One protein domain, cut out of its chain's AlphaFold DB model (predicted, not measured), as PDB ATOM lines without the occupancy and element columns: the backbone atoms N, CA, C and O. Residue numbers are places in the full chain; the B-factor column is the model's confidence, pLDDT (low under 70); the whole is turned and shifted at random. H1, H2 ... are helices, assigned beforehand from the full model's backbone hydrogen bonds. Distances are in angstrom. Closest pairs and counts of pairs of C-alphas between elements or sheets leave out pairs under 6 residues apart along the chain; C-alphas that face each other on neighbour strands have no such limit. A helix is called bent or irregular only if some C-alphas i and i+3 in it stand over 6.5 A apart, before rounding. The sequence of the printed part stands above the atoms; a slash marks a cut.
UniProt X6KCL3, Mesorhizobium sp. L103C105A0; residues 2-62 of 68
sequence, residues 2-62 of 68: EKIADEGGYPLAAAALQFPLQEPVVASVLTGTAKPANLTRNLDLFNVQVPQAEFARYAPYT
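This is residues 2 to 62 of the 68 residues of a protein of Mesorhizobium sp. L103C105A0 (UniProt X6KCL3). The short helix H2 sits in the middle, with H1 and H4 on one side of it and H3 on the other, and residues 19 to 35 loop out widely between H2 and H3. The 61 printed residues include four named helices, H1 to H4 in order, and no named strand: all helix. The whole is compact, radius of gyration of the C-alphas 12.1 A, spanning 33 by 28 by 19 A.

H1, residues 2 to 8, touches H2, residues 12 to 18, only at the corner (C-alphas of Ala 5 and Leu 12 closest, 5.2 A). H2 touches H3, residues 36 to 46, about perpendicular at 80 degrees; the C-alphas of Ala 14 and Leu 45 are closest, 5.0 A. H4, residues 52 to 61, only just touches H1, with 3 pairs of C-alphas within 8 A, closest Ile 4 and Arg 57, 7.2 A. Every O i to N i+4 pair is within hydrogen-bond range in H1, H2 and H3; in H4 0 of 6 are, against 5 of 7 O i to N i+3 pairs.

H1 begins at C-alpha 2 (57.328, 28.693, -34.121) and H4 ends at C-alpha 61 (49.544, 28.709, -42.589). H1 to H4 measure 9.9, 10.1, 16.0 and 16.8 A; H4 is irregular, C-alphas 57 and 60 being 7.1 A apart.

The printed part has no cut. The H2 to H3 link is long. No printed residue is under 70.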
ATOM      1  N   GLU A   2      56.475  28.459 -35.317       97.88
ATOM      2  CA  GLU A   2      57.328  28.693 -34.121       97.88
ATOM      3  C   GLU A   2      57.642  30.178 -33.878       97.88
ATOM      4  O   GLU A   2      57.262  30.726 -32.854       97.88
ATOM      5  N   LYS A   3      58.179  30.873 -34.891       98.06
ATOM      6  CA  LYS A   3      58.486  32.311 -34.822       98.06
ATOM      7  C   LYS A   3      57.305  33.188 -34.365       98.06
ATOM      8  O   LYS A   3      57.515  34.178 -33.681       98.06
ATOM      9  N   ILE A   4      56.070  32.840 -34.745       97.69
ATOM     10  CA  ILE A   4      54.865  33.583 -34.334       97.69
ATOM     11  C   ILE A   4      54.662  33.451 -32.823       97.69
ATOM     12  O   ILE A   4      54.401  34.454 -32.160       97.69
ATOM     13  N   ALA A   5      54.818  32.229 -32.301       97.88
ATOM     14  CA  ALA A   5      54.679  31.927 -30.882       97.88
ATOM     15  C   ALA A   5      55.788  32.596 -30.054       97.88
ATOM     16  O   ALA A   5      55.495  33.229 -29.041       97.88
ATOM     17  N   ASP A   6      57.031  32.557 -30.547       98.12
ATOM     18  CA  ASP A   6      58.170  33.243 -29.924       98.12
ATOM     19  C   ASP A   6      57.930  34.757 -29.815       98.12
ATOM     20  O   ASP A   6      58.112  35.342 -28.749       98.12
ATOM     21  N   GLU A   7      57.465  35.395 -30.896       97.88
ATOM     22  CA  GLU A   7      57.106  36.822 -30.901       97.88
ATOM     23  C   GLU A   7      55.925  37.136 -29.966       97.88
ATOM     24  O   GLU A   7      55.833  38.249 -29.451       97.88
ATOM     25  N   GLY A   8      55.035  36.165 -29.739       95.94
ATOM     26  CA  GLY A   8      53.910  36.261 -28.807       95.94
ATOM     27  C   GLY A   8      54.262  35.932 -27.350       95.94
ATOM     28  O   GLY A   8      53.430  36.128 -26.466       95.94
ATOM     29  N   GLY A   9      55.481  35.456 -27.076       97.75
ATOM     30  CA  GLY A   9      55.962  35.167 -25.723       97.75
ATOM     31  C   GLY A   9      55.407  33.884 -25.095       97.75
ATOM     32  O   GLY A   9      55.371  33.780 -23.868       97.75
ATOM     33  N   TYR A  10      54.982  32.903 -25.897       97.88
ATOM     34  CA  TYR A  10      54.470  31.615 -25.411       97.88
ATOM     35  C   TYR A  10      55.018  30.433 -26.232       97.88
ATOM     36  O   TYR A  10      55.364  30.595 -27.400       97.88
ATOM     37  N   PRO A  11      55.081  29.207 -25.673       97.94
ATOM     38  CA  PRO A  11      55.489  28.027 -26.433       97.94
ATOM     39  C   PRO A  11      54.478  27.693 -27.537       97.94
ATOM     40  O   PRO A  11      53.274  27.659 -27.270       97.94
ATOM     41  N   LEU A  12      54.938  27.315 -28.737       97.69
ATOM     42  CA  LEU A  12      54.042  26.910 -29.835       97.69
ATOM     43  C   LEU A  12      53.069  25.790 -29.424       97.69
ATOM     44  O   LEU A  12      51.907  25.785 -29.824       97.69
ATOM     45  N   ALA A  13      53.527  24.855 -28.589       95.88
ATOM     46  CA  ALA A  13      52.697  23.762 -28.094       95.88
ATOM     47  C   ALA A  13      51.490  24.246 -27.265       95.88
ATOM     48  O   ALA A  13      50.439  23.617 -27.327       95.88
ATOM     49  N   ALA A  14      51.609  25.363 -26.535       97.12
ATOM     50  CA  ALA A  14      50.485  25.943 -25.799       97.12
ATOM     51  C   ALA A  14      49.412  26.461 -26.767       97.12
ATOM     52  O   ALA A  14      48.242  26.105 -26.632       97.12
ATOM     53  N   ALA A  15      49.818  27.208 -27.799       97.06
ATOM     54  CA  ALA A  15      48.897  27.682 -28.832       97.06
ATOM     55  C   ALA A  15      48.231  26.519 -29.579       97.06
ATOM     56  O   ALA A  15      47.021  26.528 -29.775       97.06
ATOM     57  N   ALA A  16      48.984  25.476 -29.932       95.12
ATOM     58  CA  ALA A  16      48.429  24.311 -30.619       95.12
ATOM     59  C   ALA A  16      47.372  23.570 -29.778       95.12
ATOM     60  O   ALA A  16      46.325  23.195 -30.302       95.12
ATOM     61  N   LEU A  17      47.623  23.380 -28.477       95.00
ATOM     62  CA  LEU A  17      46.680  22.722 -27.563       95.00
ATOM     63  C   LEU A  17      45.405  23.547 -27.331       95.00
ATOM     64  O   LEU A  17      44.334  22.973 -27.149       95.00
ATOM     65  N   GLN A  18      45.513  24.877 -27.347       95.56
ATOM     66  CA  GLN A  18      44.401  25.793 -27.077       95.56
ATOM     67  C   GLN A  18      43.665  26.265 -28.342       95.56
ATOM     68  O   GLN A  18      42.581  26.838 -28.231       95.56
ATOM     69  N   PHE A  19      44.210  26.010 -29.538       94.75
ATOM     70  CA  PHE A  19      43.615  26.430 -30.810       94.75
ATOM     71  C   PHE A  19      42.173  25.924 -31.007       94.75
ATOM     72  O   PHE A  19      41.314  26.747 -31.314       94.75
ATOM     73  N   PRO A  20      41.839  24.635 -30.776       93.62
ATOM     74  CA  PRO A  20      40.462  24.180 -30.966       93.62
ATOM     75  C   PRO A  20      39.479  24.836 -29.986       93.62
ATOM     76  O   PRO A  20      38.317  25.016 -30.325       93.62
ATOM     77  N   LEU A  21      39.940  25.231 -28.794       94.00
ATOM     78  CA  LEU A  21      39.106  25.874 -27.769       94.00
ATOM     79  C   LEU A  21      38.692  27.306 -28.136       94.00
ATOM     80  O   LEU A  21      37.895  27.907 -27.421       94.00
ATOM     81  N   GLN A  22      39.222  27.861 -29.229       92.50
ATOM     82  CA  GLN A  22      38.778  29.156 -29.745       92.50
ATOM     83  C   GLN A  22      37.421  29.071 -30.447       92.50
ATOM     84  O   GLN A  22      36.778  30.100 -30.648       92.50
ATOM     85  N   GLU A  23      36.976  27.861 -30.799       93.06
ATOM     86  CA  GLU A  23      35.685  27.634 -31.433       93.06
ATOM     87  C   GLU A  23      34.614  27.262 -30.396       93.06
ATOM     88  O   GLU A  23      34.750  26.236 -29.726       93.06
ATOM     89  N   PRO A  24      33.501  28.018 -30.284       94.06
ATOM     90  CA  PRO A  24      32.477  27.787 -29.259       94.06
ATOM     91  C   PRO A  24      31.842  26.389 -29.273       94.06
ATOM     92  O   PRO A  24      31.293  25.947 -28.267       94.06
ATOM     93  N   VAL A  25      31.886  25.694 -30.415       96.81
ATOM     94  CA  VAL A  25      31.352  24.331 -30.567       96.81
ATOM     95  C   VAL A  25      32.250  23.265 -29.923       96.81
ATOM     96  O   VAL A  25      31.805  22.142 -29.676       96.81
ATOM     97  N   VAL A  26      33.512  23.588 -29.634       96.06
ATOM     98  CA  VAL A  26      34.478  22.648 -29.065       96.06
ATOM     99  C   VAL A  26      34.378  22.662 -27.542       96.06
ATOM    100  O   VAL A  26      34.829  23.586 -26.875       96.06
ATOM    101  N   ALA A  27      33.817  21.595 -26.972       95.75
ATOM    102  CA  ALA A  27      33.664  21.467 -25.521       95.75
ATOM    103  C   ALA A  27      34.965  21.078 -24.792       95.75
ATOM    104  O   ALA A  27      35.133  21.393 -23.615       95.75
ATOM    105  N   SER A  28      35.867  20.344 -25.449       94.12
ATOM    106  CA  SER A  28      37.126  19.891 -24.852       94.12
ATOM    107  C   SER A  28      38.174  19.529 -25.907       94.12
ATOM    108  O   SER A  28      37.849  19.228 -27.055       94.12
ATOM    109  N   VAL A  29      39.446  19.533 -25.495       92.38
ATOM    110  CA  VAL A  29      40.580  19.051 -26.294       92.38
ATOM    111  C   VAL A  29      41.153  17.806 -25.635       92.38
ATOM    112  O   VAL A  29      41.611  17.842 -24.494       92.38
ATOM    113  N   LEU A  30      41.142  16.691 -26.365       90.81
ATOM    114  CA  LEU A  30      41.734  15.442 -25.903       90.81
ATOM    115  C   LEU A  30      43.240  15.437 -26.181       90.81
ATOM    116  O   LEU A  30      43.667  15.447 -27.333       90.81
ATOM    117  N   THR A  31      44.054  15.339 -25.134       86.06
ATOM    118  CA  THR A  31      45.504  15.169 -25.280       86.06
ATOM    119  C   THR A  31      45.900  13.705 -25.147       86.06
ATOM    120  O   THR A  31      45.925  13.157 -24.044       86.06
ATOM    121  N   GLY A  32      46.245  13.068 -26.267       80.00
ATOM    122  CA  GLY A  32      46.806  11.718 -26.265       80.00
ATOM    123  C   GLY A  32      48.232  11.714 -25.715       80.00
ATOM    124  O   GLY A  32      49.101  12.419 -26.227       80.00
ATOM    125  N   THR A  33      48.501  10.921 -24.677       77.44
ATOM    126  CA  THR A  33      49.844  10.818 -24.083       77.44
ATOM    127  C   THR A  33      50.243   9.361 -23.889       77.44
ATOM    128  O   THR A  33      49.541   8.614 -23.217       77.44
ATOM    129  N   ALA A  34      51.405   8.961 -24.414       78.00
ATOM    130  CA  ALA A  34      51.934   7.604 -24.231       78.00
ATOM    131  C   ALA A  34      52.570   7.371 -22.844       78.00
ATOM    132  O   ALA A  34      52.777   6.230 -22.441       78.00
ATOM    133  N   LYS A  35      52.926   8.446 -22.126       88.75
ATOM    134  CA  LYS A  35      53.597   8.405 -20.817       88.75
ATOM    135  C   LYS A  35      52.953   9.412 -19.857       88.75
ATOM    136  O   LYS A  35      52.674  10.527 -20.302       88.75
ATOM    137  N   PRO A  36      52.824   9.098 -18.553       88.38
ATOM    138  CA  PRO A  36      52.265  10.022 -17.562       88.38
ATOM    139  C   PRO A  36      52.958  11.391 -17.518       88.38
ATOM    140  O   PRO A  36      52.292  12.414 -17.471       88.38
ATOM    141  N   ALA A  37      54.290  11.436 -17.630       89.31
ATOM    142  CA  ALA A  37      55.034  12.699 -17.631       89.31
ATOM    143  C   ALA A  37      54.647  13.633 -18.797       89.31
ATOM    144  O   ALA A  37      54.659  14.853 -18.648       89.31
ATOM    145  N   ASN A  38      54.264  13.072 -19.952       89.88
ATOM    146  CA  ASN A  38      53.797  13.872 -21.083       89.88
ATOM    147  C   ASN A  38      52.410  14.461 -20.806       89.88
ATOM    148  O   ASN A  38      52.127  15.559 -21.272       89.88
ATOM    149  N   LEU A  39      51.563  13.747 -20.053       90.12
ATOM    150  CA  LEU A  39      50.255  14.255 -19.648       90.12
ATOM    151  C   LEU A  39      50.418  15.479 -18.755       90.12
ATOM    152  O   LEU A  39      49.865  16.521 -19.079       90.12
ATOM    153  N   THR A  40      51.226  15.381 -17.696       91.88
ATOM    154  CA  THR A  40      51.488  16.513 -16.794       91.88
ATOM    155  C   THR A  40      52.007  17.726 -17.561       91.88
ATOM    156  O   THR A  40      51.426  18.799 -17.458       91.88
ATOM    157  N   ARG A  41      53.009  17.540 -18.431       92.38
ATOM    158  CA  ARG A  41      53.535  18.627 -19.270       92.38
ATOM    159  C   ARG A  41      52.460  19.267 -20.158       92.38
ATOM    160  O   ARG A  41      52.446  20.483 -20.309       92.38
ATOM    161  N   ASN A  42      51.588  18.469 -20.777       92.00
ATOM    162  CA  ASN A  42      50.508  18.998 -21.613       92.00
ATOM    163  C   ASN A  42      49.476  19.773 -20.785       92.00
ATOM    164  O   ASN A  42      48.993  20.804 -21.241       92.00
ATOM    165  N   LEU A  43      49.168  19.305 -19.574       92.31
ATOM    166  CA  LEU A  43      48.291  20.017 -18.645       92.31
ATOM    167  C   LEU A  43      48.899  21.358 -18.219       92.31
ATOM    168  O   LEU A  43      48.195  22.365 -18.217       92.31
ATOM    169  N   ASP A  44      50.207  21.408 -17.957       94.94
ATOM    170  CA  ASP A  44      50.899  22.659 -17.630       94.94
ATOM    171  C   ASP A  44      50.815  23.682 -18.777       94.94
ATOM    172  O   ASP A  44      50.682  24.881 -18.533       94.94
ATOM    173  N   LEU A  45      50.819  23.223 -20.034       95.62
ATOM    174  CA  LEU A  45      50.676  24.089 -21.210       95.62
ATOM    175  C   LEU A  45      49.282  24.725 -21.343       95.62
ATOM    176  O   LEU A  45      49.173  25.780 -21.965       95.62
ATOM    177  N   PHE A  46      48.232  24.147 -20.749       93.69
ATOM    178  CA  PHE A  46      46.913  24.796 -20.687       93.69
ATOM    179  C   PHE A  46      46.872  25.965 -19.691       93.69
ATOM    180  O   PHE A  46      45.991  26.811 -19.794       93.69
ATOM    181  N   ASN A  47      47.833  26.053 -18.763       94.75
ATOM    182  CA  ASN A  47      47.942  27.191 -17.844       94.75
ATOM    183  C   ASN A  47      48.675  28.393 -18.467       94.75
ATOM    184  O   ASN A  47      48.630  29.497 -17.918       94.75
ATOM    185  N   VAL A  48      49.350  28.203 -19.606       97.31
ATOM    186  CA  VAL A  48      50.013  29.289 -20.336       97.31
ATOM    187  C   VAL A  48      48.959  30.133 -21.048       97.31
ATOM    188  O   VAL A  48      48.169  29.615 -21.829       97.31
ATOM    189  N   GLN A  49      48.963  31.442 -20.807       95.88
ATOM    190  CA  GLN A  49      48.032  32.359 -21.459       95.88
ATOM    191  C   GLN A  49      48.438  32.583 -22.919       95.88
ATOM    192  O   GLN A  49      49.516  33.115 -23.185       95.88
ATOM    193  N   VAL A  50      47.562  32.211 -23.854       97.12
ATOM    194  CA  VAL A  50      47.689  32.535 -25.281       97.12
ATOM    195  C   VAL A  50      46.533  33.470 -25.650       97.12
ATOM    196  O   VAL A  50      45.385  33.025 -25.684       97.12
ATOM    197  N   PRO A  51      46.783  34.772 -25.876       95.62
ATOM    198  CA  PRO A  51      45.717  35.716 -26.200       95.62
ATOM    199  C   PRO A  51      44.944  35.310 -27.460       95.62
ATOM    200  O   PRO A  51      45.545  34.970 -28.473       95.62
ATOM    201  N   GLN A  52      43.612  35.429 -27.442       94.38
ATOM    202  CA  GLN A  52      42.759  35.035 -28.576       94.38
ATOM    203  C   GLN A  52      43.150  35.723 -29.899       94.38
ATOM    204  O   GLN A  52      43.075  35.128 -30.973       94.38
ATOM    205  N   ALA A  53      43.611  36.975 -29.832       94.88
ATOM    206  CA  ALA A  53      44.038  37.736 -31.007       94.88
ATOM    207  C   ALA A  53      45.240  37.107 -31.740       94.88
ATOM    208  O   ALA A  53      45.413  37.329 -32.939       94.88
ATOM    209  N   GLU A  54      46.046  36.292 -31.055       95.75
ATOM    210  CA  GLU A  54      47.219  35.647 -31.641       95.75
ATOM    211  C   GLU A  54      46.849  34.605 -32.702       95.75
ATOM    212  O   GLU A  54      47.576  34.439 -33.682       95.75
ATOM    213  N   PHE A  55      45.695  33.940 -32.566       95.06
ATOM    214  CA  PHE A  55      45.306  32.843 -33.457       95.06
ATOM    215  C   PHE A  55      45.103  33.289 -34.913       95.06
ATOM    216  O   PHE A  55      45.393  32.526 -35.837       95.06
ATOM    217  N   ALA A  56      44.734  34.553 -35.142       94.62
ATOM    218  CA  ALA A  56      44.630  35.129 -36.485       94.62
ATOM    219  C   ALA A  56      45.968  35.104 -37.253       94.62
ATOM    220  O   ALA A  56      45.980  34.980 -38.477       94.62
ATOM    221  N   ARG A  57      47.109  35.160 -36.547       96.12
ATOM    222  CA  ARG A  57      48.457  35.131 -37.148       96.12
ATOM    223  C   ARG A  57      48.806  33.760 -37.742       96.12
ATOM    224  O   ARG A  57      49.688  33.670 -38.595       96.12
ATOM    225  N   TYR A  58      48.117  32.699 -37.314       95.25
ATOM    226  CA  TYR A  58      48.334  31.331 -37.795       95.25
ATOM    227  C   TYR A  58      47.506  30.994 -39.040       95.25
ATOM    228  O   TYR A  58      47.906  30.105 -39.790       95.25
ATOM    229  N   ALA A  59      46.408  31.718 -39.294       91.62
ATOM    230  CA  ALA A  59      45.470  31.443 -40.386       91.62
ATOM    231  C   ALA A  59      46.118  31.332 -41.787       91.62
ATOM    232  O   ALA A  59      45.772  30.406 -42.521       91.62
ATOM    233  N   PRO A  60      47.115  32.159 -42.173       93.44
ATOM    234  CA  PRO A  60      47.780  32.021 -43.477       93.44
ATOM    235  C   PRO A  60      48.545  30.703 -43.671       93.44
ATOM    236  O   PRO A  60      48.957  30.387 -44.783       93.44
ATOM    237  N   TYR A  61      48.779  29.954 -42.592       92.25
ATOM    238  CA  TYR A  61      49.544  28.709 -42.589       92.25
ATOM    239  C   TYR A  61      48.666  27.475 -42.344       92.25
ATOM    240  O   TYR A  61      49.194  26.380 -42.151       92.25
ATOM    241  N   THR A  62      47.341  27.636 -42.326       85.38
ATOM    242  CA  THR A  62      46.388  26.524 -42.238       85.38
ATOM    243  C   THR A  62      45.891  26.134 -43.625       85.38
ATOM    244  O   THR A  62      45.654  26.998 -44.465       85.38
TER     245      THR A  62